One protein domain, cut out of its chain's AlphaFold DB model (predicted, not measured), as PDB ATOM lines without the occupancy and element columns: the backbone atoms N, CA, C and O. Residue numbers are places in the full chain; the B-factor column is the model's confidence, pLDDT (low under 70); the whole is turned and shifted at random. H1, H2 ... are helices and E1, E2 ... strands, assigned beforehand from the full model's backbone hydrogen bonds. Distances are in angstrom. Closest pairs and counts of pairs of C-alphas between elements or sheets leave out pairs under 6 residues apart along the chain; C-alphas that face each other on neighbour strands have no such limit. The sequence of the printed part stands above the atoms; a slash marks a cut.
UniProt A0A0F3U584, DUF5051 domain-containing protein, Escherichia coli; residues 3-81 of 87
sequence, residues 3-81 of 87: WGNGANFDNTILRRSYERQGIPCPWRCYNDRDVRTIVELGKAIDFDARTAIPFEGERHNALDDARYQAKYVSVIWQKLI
ATOM      1  N   TRP A   3     123.282 123.979 141.432       96.19
ATOM      2  CA  TRP A   3     124.423 123.966 140.527       96.19
ATOM      3  C   TRP A   3     125.147 122.630 140.644       96.19
ATOM      4  O   TRP A   3     125.391 122.169 141.756       96.19
ATOM      5  N   GLY A   4     125.489 122.040 139.502       95.38
ATOM      6  CA  GLY A   4     126.314 120.837 139.413       95.38
ATOM      7  C   GLY A   4     127.446 121.035 138.412       95.38
ATOM      8  O   GLY A   4     127.281 121.757 137.422       95.38
ATOM      9  N   ASN A   5     128.595 120.397 138.649       92.31
ATOM     10  CA  ASN A   5     129.719 120.458 137.716       92.31
ATOM     11  C   ASN A   5     129.438 119.696 136.425       92.31
ATOM     12  O   ASN A   5     130.038 119.987 135.402       92.31
ATOM     13  N   GLY A   6     128.527 118.735 136.438       90.75
ATOM     14  CA  GLY A   6     127.757 118.367 135.260       90.75
ATOM     15  C   GLY A   6     126.314 118.197 135.688       90.75
ATOM     16  O   GLY A   6     125.993 117.192 136.319       90.75
ATOM     17  N   ALA A   7     125.445 119.155 135.362       91.69
ATOM     18  CA  ALA A   7     124.075 119.179 135.888       91.69
ATOM     19  C   ALA A   7     123.303 117.893 135.542       91.69
ATOM     20  O   ALA A   7     122.570 117.352 136.367       91.69
ATOM     21  N   ASN A   8     123.552 117.340 134.351       92.06
ATOM     22  CA  ASN A   8     122.941 116.092 133.888       92.06
ATOM     23  C   ASN A   8     123.399 114.845 134.668       92.06
ATOM     24  O   ASN A   8     122.712 113.825 134.627       92.06
ATOM     25  N   PHE A   9     124.538 114.910 135.360       93.25
ATOM     26  CA  PHE A   9     125.075 113.818 136.169       93.25
ATOM     27  C   PHE A   9     124.831 114.067 137.662       93.25
ATOM     28  O   PHE A   9     124.051 113.341 138.279       93.25
ATOM     29  N   ASP A  10     125.423 115.126 138.220       93.06
ATOM     30  CA  ASP A  10     125.419 115.407 139.660       93.06
ATOM     31  C   ASP A  10     123.993 115.632 140.178       93.06
ATOM     32  O   ASP A  10     123.538 114.961 141.111       93.06
ATOM     33  N   ASN A  11     123.238 116.526 139.532       94.75
ATOM     34  CA  ASN A  11     121.895 116.875 139.996       94.75
ATOM     35  C   ASN A  11     120.908 115.721 139.780       94.75
ATOM     36  O   ASN A  11     119.994 115.536 140.588       94.75
ATOM     37  N   THR A  12     121.104 114.916 138.729       94.38
ATOM     38  CA  THR A  12     120.327 113.691 138.488       94.38
ATOM     39  C   THR A  12     120.541 112.683 139.612       94.38
ATOM     40  O   THR A  12     119.563 112.182 140.168       94.38
ATOM     41  N   ILE A  13     121.794 112.410 139.996       94.88
ATOM     42  CA  ILE A  13     122.113 111.495 141.105       94.88
ATOM     43  C   ILE A  13     121.517 112.016 142.412       94.88
ATOM     44  O   ILE A  13     120.862 111.262 143.136       94.88
ATOM     45  N   LEU A  14     121.678 113.311 142.694       94.06
ATOM     46  CA  LEU A  14     121.157 113.910 143.914       94.06
ATOM     47  C   LEU A  14     119.624 113.828 143.964       94.06
ATOM     48  O   LEU A  14     119.068 113.407 144.977       94.06
ATOM     49  N   ARG A  15     118.930 114.118 142.856       94.94
ATOM     50  CA  ARG A  15     117.470 113.952 142.746       94.94
ATOM     51  C   ARG A  15     117.040 112.507 142.997       94.94
ATOM     52  O   ARG A  15     116.104 112.288 143.762       94.94
ATOM     53  N   ARG A  16     117.735 111.525 142.411       95.62
ATOM     54  CA  ARG A  16     117.461 110.099 142.665       95.62
ATOM     55  C   ARG A  16     117.668 109.719 144.131       95.62
ATOM     56  O   ARG A  16     116.943 108.866 144.633       95.62
ATOM     57  N   SER A  17     118.615 110.348 144.826       96.00
ATOM     58  CA  SER A  17     118.802 110.155 146.269       96.00
ATOM     59  C   SER A  17     117.599 110.665 147.071       96.00
ATOM     60  O   SER A  17     117.055 109.921 147.883       96.00
ATOM     61  N   TYR A  18     117.117 111.881 146.781       96.12
ATOM     62  CA  TYR A  18     115.899 112.435 147.393       96.12
ATOM     63  C   TYR A  18     114.686 111.512 147.198       96.12
ATOM     64  O   TYR A  18     114.018 111.158 148.169       96.12
ATOM     65  N   GLU A  19     114.458 111.051 145.963       95.00
ATOM     66  CA  GLU A  19     113.380 110.108 145.631       95.00
ATOM     67  C   GLU A  19     113.478 108.806 146.440       95.00
ATOM     68  O   GLU A  19     112.481 108.352 146.998       95.00
ATOM     69  N   ARG A  20     114.682 108.224 146.558       97.12
ATOM     70  CA  ARG A  20     114.914 106.987 147.328       97.12
ATOM     71  C   ARG A  20     114.668 107.145 148.824       97.12
ATOM     72  O   ARG A  20     114.274 106.178 149.464       97.12
ATOM     73  N   GLN A  21     114.909 108.331 149.375       97.25
ATOM     74  CA  GLN A  21     114.678 108.628 150.792       97.25
ATOM     75  C   GLN A  21     113.235 109.077 151.075       97.25
ATOM     76  O   GLN A  21     112.900 109.375 152.218       97.25
ATOM     77  N   GLY A  22     112.375 109.172 150.050       96.25
ATOM     78  CA  GLY A  22     111.020 109.709 150.191       96.25
ATOM     79  C   GLY A  22     110.987 111.200 150.553       96.25
ATOM     80  O   GLY A  22     109.952 111.706 150.982       96.25
ATOM     81  N   ILE A  23     112.106 111.912 150.389       96.25
ATOM     82  CA  ILE A  23     112.215 113.338 150.693       96.25
ATOM     83  C   ILE A  23     111.887 114.118 149.414       96.25
ATOM     84  O   ILE A  23     112.527 113.892 148.383       96.25
ATOM     85  N   PRO A  24     110.932 115.065 149.442       94.81
ATOM     86  CA  PRO A  24     110.671 115.919 148.292       94.81
ATOM     87  C   PRO A  24     111.933 116.677 147.867       94.81
ATOM     88  O   PRO A  24     112.558 117.369 148.671       94.81
ATOM     89  N   CYS A  25     112.304 116.563 146.591       94.81
ATOM     90  CA  CYS A  25     113.448 117.289 146.054       94.81
ATOM     91  C   CYS A  25     113.191 118.809 146.139       94.81
ATOM     92  O   CYS A  25     112.186 119.280 145.593       94.81
ATOM     93  N   PRO A  26     114.083 119.596 146.774       94.94
ATOM     94  CA  PRO A  26     113.829 121.012 147.039       94.94
ATOM     95  C   PRO A  26     113.914 121.899 145.787       94.94
ATOM     96  O   PRO A  26     113.638 123.097 145.858       94.94
ATOM     97  N   TRP A  27     114.266 121.342 144.621       94.38
ATOM     98  CA  TRP A  27     114.243 122.053 143.344       94.38
ATOM     99  C   TRP A  27     113.556 121.260 142.224       94.38
ATOM    100  O   TRP A  27     113.553 120.028 142.148       94.38
ATOM    101  N   ARG A  28     113.000 122.021 141.284       93.00
ATOM    102  CA  ARG A  28     112.401 121.530 140.039       93.00
ATOM    103  C   ARG A  28     113.482 121.313 138.971       93.00
ATOM    104  O   ARG A  28     114.500 121.995 139.010       93.00
ATOM    105  N   CYS A  29     113.254 120.411 138.018       87.31
ATOM    106  CA  CYS A  29     114.225 120.067 136.963       87.31
ATOM    107  C   CYS A  29     114.638 121.257 136.078       87.31
ATOM    108  O   CYS A  29     115.783 121.383 135.674       87.31
ATOM    109  N   TYR A  30     113.735 122.201 135.829       90.81
ATOM    110  CA  TYR A  30     114.054 123.408 135.058       90.81
ATOM    111  C   TYR A  30     114.920 124.430 135.822       90.81
ATOM    112  O   TYR A  30     115.294 125.457 135.265       90.81
ATOM    113  N   ASN A  31     115.231 124.178 137.100       94.69
ATOM    114  CA  ASN A  31     116.095 125.025 137.929       94.69
ATOM    115  C   ASN A  31     117.530 124.481 138.061       94.69
ATOM    116  O   ASN A  31     118.287 124.989 138.898       94.69
ATOM    117  N   ASP A  32     117.874 123.445 137.296       95.06
ATOM    118  CA  ASP A  32     119.221 122.890 137.214       95.06
ATOM    119  C   ASP A  32     120.161 123.864 136.474       95.06
ATOM    120  O   ASP A  32     119.800 124.466 135.460       95.06
ATOM    121  N   ARG A  33     121.368 124.061 137.014       95.94
ATOM    122  CA  ARG A  33     122.416 124.927 136.460       95.94
ATOM    123  C   ARG A  33     123.711 124.140 136.307       95.94
ATOM    124  O   ARG A  33     124.068 123.362 137.193       95.94
ATOM    125  N   ASP A  34     124.410 124.367 135.201       96.00
ATOM    126  CA  ASP A  34     125.661 123.679 134.890       96.00
ATOM    127  C   ASP A  34     126.851 124.631 135.031       96.00
ATOM    128  O   ASP A  34     126.922 125.689 134.398       96.00
ATOM    129  N   VAL A  35     127.792 124.241 135.883       96.88
ATOM    130  CA  VAL A  35     129.011 125.000 136.138       96.88
ATOM    131  C   VAL A  35     129.929 125.026 134.908       96.88
ATOM    132  O   VAL A  35     130.597 126.030 134.675       96.88
ATOM    133  N   ARG A  36     129.963 123.974 134.077       95.75
ATOM    134  CA  ARG A  36     130.748 123.981 132.829       95.75
ATOM    135  C   ARG A  36     130.228 125.032 131.867       95.75
ATOM    136  O   ARG A  36     131.036 125.702 131.242       95.75
ATOM    137  N   THR A  37     128.912 125.231 131.797       96.12
ATOM    138  CA  THR A  37     128.328 126.252 130.919       96.12
ATOM    139  C   THR A  37     128.838 127.643 131.271       96.12
ATOM    140  O   THR A  37     129.300 128.360 130.390       96.12
ATOM    141  N   ILE A  38     128.818 128.030 132.551       95.94
ATOM    142  CA  ILE A  38     129.331 129.351 132.936       95.94
ATOM    143  C   ILE A  38     130.855 129.445 132.791       95.94
ATOM    144  O   ILE A  38     131.352 130.499 132.413       95.94
ATOM    145  N   VAL A  39     131.603 128.356 132.998       96.12
ATOM    146  CA  VAL A  39     133.050 128.320 132.710       96.12
ATOM    147  C   VAL A  39     133.335 128.599 131.233       96.12
ATOM    148  O   VAL A  39     134.228 129.389 130.938       96.12
ATOM    149  N   GLU A  40     132.569 128.016 130.309       96.69
ATOM    150  CA  GLU A  40     132.710 128.314 128.877       96.69
ATOM    151  C   GLU A  40     132.353 129.775 128.551       96.69
ATOM    152  O   GLU A  40     133.051 130.409 127.763       96.69
ATOM    153  N   LEU A  41     131.344 130.358 129.211       96.38
ATOM    154  CA  LEU A  41     131.043 131.792 129.074       96.38
ATOM    155  C   LEU A  41     132.182 132.684 129.590       96.38
ATOM    156  O   LEU A  41     132.474 133.707 128.981       96.38
ATOM    157  N   GLY A  42     132.846 132.295 130.681       95.50
ATOM    158  CA  GLY A  42     134.031 132.994 131.188       95.50
ATOM    159  C   GLY A  42     135.172 132.997 130.172       95.50
ATOM    160  O   GLY A  42     135.744 134.044 129.882       95.50
ATOM    161  N   LYS A  43     135.450 131.848 129.545       95.81
ATOM    162  CA  LYS A  43     136.462 131.760 128.479       95.81
ATOM    163  C   LYS A  43     136.124 132.639 127.275       95.81
ATOM    164  O   LYS A  43     137.027 133.210 126.679       95.81
ATOM    165  N   ALA A  44     134.841 132.780 126.934       96.06
ATOM    166  CA  ALA A  44     134.402 133.632 125.828       96.06
ATOM    167  C   ALA A  44     134.701 135.130 126.048       96.06
ATOM    168  O   ALA A  44     134.762 135.880 125.077       96.06
ATOM    169  N   ILE A  45     134.919 135.555 127.297       94.75
ATOM    170  CA  ILE A  45     135.363 136.909 127.665       94.75
ATOM    171  C   ILE A  45     136.837 136.945 128.110       94.75
ATOM    172  O   ILE A  45     137.228 137.813 128.887       94.75
ATOM    173  N   ASP A  46     137.638 135.979 127.646       94.56
ATOM    174  CA  ASP A  46     139.069 135.829 127.951       94.56
ATOM    175  C   ASP A  46     139.380 135.700 129.457       94.56
ATOM    176  O   ASP A  46     140.405 136.150 129.967       94.56
ATOM    177  N   PHE A  47     138.467 135.073 130.206       94.12
ATOM    178  CA  PHE A  47     138.644 134.793 131.627       94.12
ATOM    179  C   PHE A  47     138.571 133.292 131.921       94.12
ATOM    180  O   PHE A  47     137.494 132.712 132.083       94.12
ATOM    181  N   ASP A  48     139.736 132.656 132.063       93.56
ATOM    182  CA  ASP A  48     139.823 131.279 132.549       93.56
ATOM    183  C   ASP A  48     139.853 131.236 134.083       93.56
ATOM    184  O   ASP A  48     140.883 131.378 134.744       93.56
ATOM    185  N   ALA A  49     138.682 131.008 134.669       88.88
ATOM    186  CA  ALA A  49     138.525 131.007 136.114       88.88
ATOM    187  C   ALA A  49     139.268 129.854 136.820       88.88
ATOM    188  O   ALA A  49     139.587 129.976 138.001       88.88
ATOM    189  N   ARG A  50     139.563 128.746 136.119       86.56
ATOM    190  CA  ARG A  50     140.257 127.584 136.708       86.56
ATOM    191  C   ARG A  50     141.756 127.810 136.865       86.56
ATOM    192  O   ARG A  50     142.384 127.148 137.687       86.56
ATOM    193  N   THR A  51     142.328 128.717 136.079       90.19
ATOM    194  CA  THR A  51     143.732 129.127 136.198       90.19
ATOM    195  C   THR A  51     143.872 130.359 137.083       90.19
ATOM    196  O   THR A  51     144.812 130.442 137.870       90.19
ATOM    197  N   ALA A  52     142.913 131.287 137.008       90.69
ATOM    198  CA  ALA A  52     142.932 132.524 137.780       90.69
ATOM    199  C   ALA A  52     142.659 132.324 139.281       90.69
ATOM    200  O   ALA A  52     143.139 133.109 140.097       90.69
ATOM    201  N   ILE A  53     141.873 131.309 139.655       93.31
ATOM    202  CA  ILE A  53     141.457 131.087 141.044       93.31
ATOM    203  C   ILE A  53     142.128 129.812 141.567       93.31
ATOM    204  O   ILE A  53     141.833 128.722 141.061       93.31
ATOM    205  N   PRO A  54     143.011 129.914 142.580       94.00
ATOM    206  CA  PRO A  54     143.666 128.749 143.153       94.00
ATOM    207  C   PRO A  54     142.659 127.871 143.900       94.00
ATOM    208  O   PRO A  54     141.711 128.354 144.523       94.00
ATOM    209  N   PHE A  55     142.879 126.562 143.835       94.56
ATOM    210  CA  PHE A  55     142.117 125.607 144.628       94.56
ATOM    211  C   PHE A  55     142.532 125.697 146.100       94.56
ATOM    212  O   PHE A  55     143.723 125.702 146.411       94.56
ATOM    213  N   GLU A  56     141.552 125.727 146.999       93.25
ATOM    214  CA  GLU A  56     141.751 125.717 148.449       93.25
ATOM    215  C   GLU A  56     141.053 124.489 149.040       93.25
ATOM    216  O   GLU A  56     139.861 124.302 148.803       93.25
ATOM    217  N   GLY A  57     141.781 123.695 149.831       93.94
ATOM    218  CA  GLY A  57     141.265 122.487 150.480       93.94
ATOM    219  C   GLY A  57     141.862 121.198 149.917       93.94
ATOM    220  O   GLY A  57     142.945 121.203 149.323       93.94
ATOM    221  N   GLU A  58     141.156 120.088 150.108       95.94
ATOM    222  CA  GLU A  58     141.555 118.763 149.635       95.94
ATOM    223  C   GLU A  58     140.833 118.400 148.330       95.94
ATOM    224  O   GLU A  58     139.609 118.479 148.219       95.94
ATOM    225  N   ARG A  59     141.588 117.983 147.307       91.94
ATOM    226  CA  ARG A  59     140.986 117.532 146.044       91.94
ATOM    227  C   ARG A  59     140.192 116.254 146.270       91.94
ATOM    228  O   ARG A  59     140.650 115.371 146.986       91.94
ATOM    229  N   HIS A  60     139.058 116.131 145.584       90.06
ATOM    230  CA  HIS A  60     138.115 115.019 145.748       90.06
ATOM    231  C   HIS A  60     137.372 115.020 147.092       90.06
ATOM    232  O   HIS A  60     136.606 114.093 147.369       90.06
ATOM    233  N   ASN A  61     137.527 116.071 147.904       95.88
ATOM    234  CA  ASN A  61     136.604 116.364 148.985       95.88
ATOM    235  C   ASN A  61     135.395 117.120 148.419       95.88
ATOM    236  O   ASN A  61     135.522 118.223 147.893       95.88
ATOM    237  N   ALA A  62     134.198 116.544 148.565       92.81
ATOM    238  CA  ALA A  62     132.983 117.103 147.974       92.81
ATOM    239  C   ALA A  62     132.655 118.532 148.455       92.81
ATOM    240  O   ALA A  62     132.107 119.324 147.687       92.81
ATOM    241  N   LEU A  63     132.973 118.874 149.709       95.62
ATOM    242  CA  LEU A  63     132.719 120.208 150.260       95.62
ATOM    243  C   LEU A  63     133.698 121.239 149.695       95.62
ATOM    244  O   LEU A  63     133.272 122.328 149.303       95.62
ATOM    245  N   ASP A  64     134.984 120.902 149.650       96.38
ATOM    246  CA  ASP A  64     136.015 121.798 149.121       96.38
ATOM    247  C   ASP A  64     135.834 122.004 147.614       96.38
ATOM    248  O   ASP A  64     135.851 123.144 147.140       96.38
ATOM    249  N   ASP A  65     135.509 120.937 146.878       94.94
ATOM    250  CA  ASP A  65     135.152 121.012 145.462       94.94
ATOM    251  C   ASP A  65     133.929 121.919 145.244       94.94
ATOM    252  O   ASP A  65     133.960 122.801 144.382       94.94
ATOM    253  N   ALA A  66     132.865 121.775 146.044       95.38
ATOM    254  CA  ALA A  66     131.672 122.616 145.933       95.38
ATOM    255  C   ALA A  66     131.963 124.095 146.247       95.38
ATOM    256  O   ALA A  66     131.462 124.989 145.558       95.38
ATOM    257  N   ARG A  67     132.796 124.375 147.257       96.31
ATOM    258  CA  ARG A  67     133.229 125.740 147.595       96.31
ATOM    259  C   ARG A  67     134.051 126.358 146.474       96.31
ATOM    260  O   ARG A  67     133.792 127.499 146.092       96.31
ATOM    261  N   TYR A  68     135.011 125.614 145.935       95.88
ATOM    262  CA  TYR A  68     135.828 126.062 144.814       95.88
ATOM    263  C   TYR A  68     134.963 126.376 143.586       95.88
ATOM    264  O   TYR A  68     135.085 127.456 143.007       95.88
ATOM    265  N   GLN A  69     134.015 125.491 143.260       95.69
ATOM    266  CA  GLN A  69     133.038 125.698 142.187       95.69
ATOM    267  C   GLN A  69     132.203 126.959 142.390       95.69
ATOM    268  O   GLN A  69     132.099 127.782 141.482       95.69
ATOM    269  N   ALA A  70     131.665 127.166 143.591       96.12
ATOM    270  CA  ALA A  70     130.893 128.362 143.904       96.12
ATOM    271  C   ALA A  70     131.720 129.652 143.757       96.12
ATOM    272  O   ALA A  70     131.213 130.644 143.224       96.12
ATOM    273  N   LYS A  71     132.996 129.642 144.178       95.88
ATOM    274  CA  LYS A  71     133.900 130.797 144.048       95.88
ATOM    275  C   LYS A  71     134.056 131.217 142.591       95.88
ATOM    276  O   LYS A  71     133.776 132.365 142.254       95.88
ATOM    277  N   TYR A  72     134.464 130.300 141.716       95.56
ATOM    278  CA  TYR A  72     134.744 130.680 140.335       95.56
ATOM    279  C   TYR A  72     133.476 130.989 139.528       95.56
ATOM    280  O   TYR A  72     133.501 131.894 138.697       95.56
ATOM    281  N   VAL A  73     132.346 130.327 139.813       96.25
ATOM    282  CA  VAL A  73     131.029 130.680 139.243       96.25
ATOM    283  C   VAL A  73     130.675 132.127 139.584       96.25
ATOM    284  O   VAL A  73     130.263 132.883 138.706       96.25
ATOM    285  N   SER A  74     130.885 132.528 140.841       94.94
ATOM    286  CA  SER A  74     130.582 133.883 141.314       94.94
ATOM    287  C   SER A  74     131.433 134.942 140.610       94.94
ATOM    288  O   SER A  74     130.902 135.962 140.177       94.94
ATOM    289  N   VAL A  75     132.734 134.684 140.436       95.19
ATOM    290  CA  VAL A  75     133.643 135.616 139.749       95.19
ATOM    291  C   VAL A  75     133.291 135.758 138.268       95.19
ATOM    292  O   VAL A  75     133.259 136.874 137.755       95.19
ATOM    293  N   ILE A  76     132.990 134.655 137.571       95.75
ATOM    294  CA  ILE A  76     132.568 134.726 136.165       95.75
ATOM    295  C   ILE A  76     131.258 135.510 136.045       95.75
ATOM    296  O   ILE A  76     131.140 136.381 135.188       95.75
ATOM    297  N   TRP A  77     130.287 135.242 136.921       94.94
ATOM    298  CA  TRP A  77     129.003 135.941 136.919       94.94
ATOM    299  C   TRP A  77     129.163 137.457 137.071       94.94
ATOM    300  O   TRP A  77     128.578 138.214 136.302       94.94
ATOM    301  N   GLN A  78     130.001 137.897 138.014       93.44
ATOM    302  CA  GLN A  78     130.312 139.314 138.228       93.44
ATOM    303  C   GLN A  78     131.000 139.967 137.025       93.44
ATOM    304  O   GLN A  78     130.836 141.160 136.805       93.44
ATOM    305  N   LYS A  79     131.776 139.208 136.244       92.00
ATOM    306  CA  LYS A  79     132.399 139.716 135.013       92.00
ATOM    307  C   LYS A  79     131.427 139.782 133.836       92.00
ATOM    308  O   LYS A  79     131.586 140.638 132.976       92.00
ATOM    309  N   LEU A  80     130.458 138.870 133.777       93.12
ATOM    310  CA  LEU A  80     129.466 138.813 132.700       93.12
ATOM    311  C   LEU A  80     128.364 139.863 132.853       93.12
ATOM    312  O   LEU A  80     127.831 140.331 131.850       93.12
ATOM    313  N   ILE A  81     127.984 140.190 134.088       90.25
ATOM    314  CA  ILE A  81     126.893 141.122 134.365       90.25
ATOM    315  C   ILE A  81     127.486 142.432 134.888       90.25
ATOM    316  O   ILE A  81     128.037 142.424 135.989       90.25
TER     317      ILE A  81
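AT A GLANCE: This is residues 3 to 81 of the 87 residues of the protein "DUF5051 domain-containing protein" of Escherichia coli (UniProt A0A0F3U584). H2 and the longest helix, H4, pack together, with short H3 on H4, while H1 reaches away as a separate arm from beside E1. The printed part has 79 residues with four named helices and one named strand, in the order H1, E1, H2, H3, H4, and is mostly helix. It is only just loose, close to compact, with a radius of gyration of the C-alphas of 14.1 A and spans of 43 by 29 by 17 A.

HOW THE PARTS SIT: Start at residues 3 to 4, paired parallel with residues 33 to 34 of E1, residues 32 to 34, which pairs with no named strand. H1, residues 7 to 20, touches no helix; its closest C-alpha to E1 is that of Ala 7, 4.9 A from that of Asp 34. H2, residues 35 to 44, touches H4, residues 62 to 80, at Gly 42 and Ile 76, their closest C-alphas, 5.5 A apart; they run the same way at a steep tilt of 37 degrees, only just steep. H3, residues 49 to 52, touches H4 at residues 72 to 76 alone, closest at the C-alphas of Ala 49 and Tyr 72, 5.7 A. Every O i to N i+4 pair is within hydrogen-bond range in H2 and H4, 9 of 10 in H1; H3 is too short for one.

IN THESE COORDINATES: Find C-alpha 7 at (124.075, 119.179, 135.888); from there H1 runs 19.1 A. H2 runs 14.5 A, and H4 runs 26.8 A to C-alpha 80 at (129.466, 138.813, 132.700).

THE WHOLE: The C-alphas of Gly 22 and Asp 46 are farthest apart, at 44.3 A. The link from H1 to E1 is long, residues 58 to 63 stand free, the printed part has no cut, and no printed residue is under 70 in pLDDT.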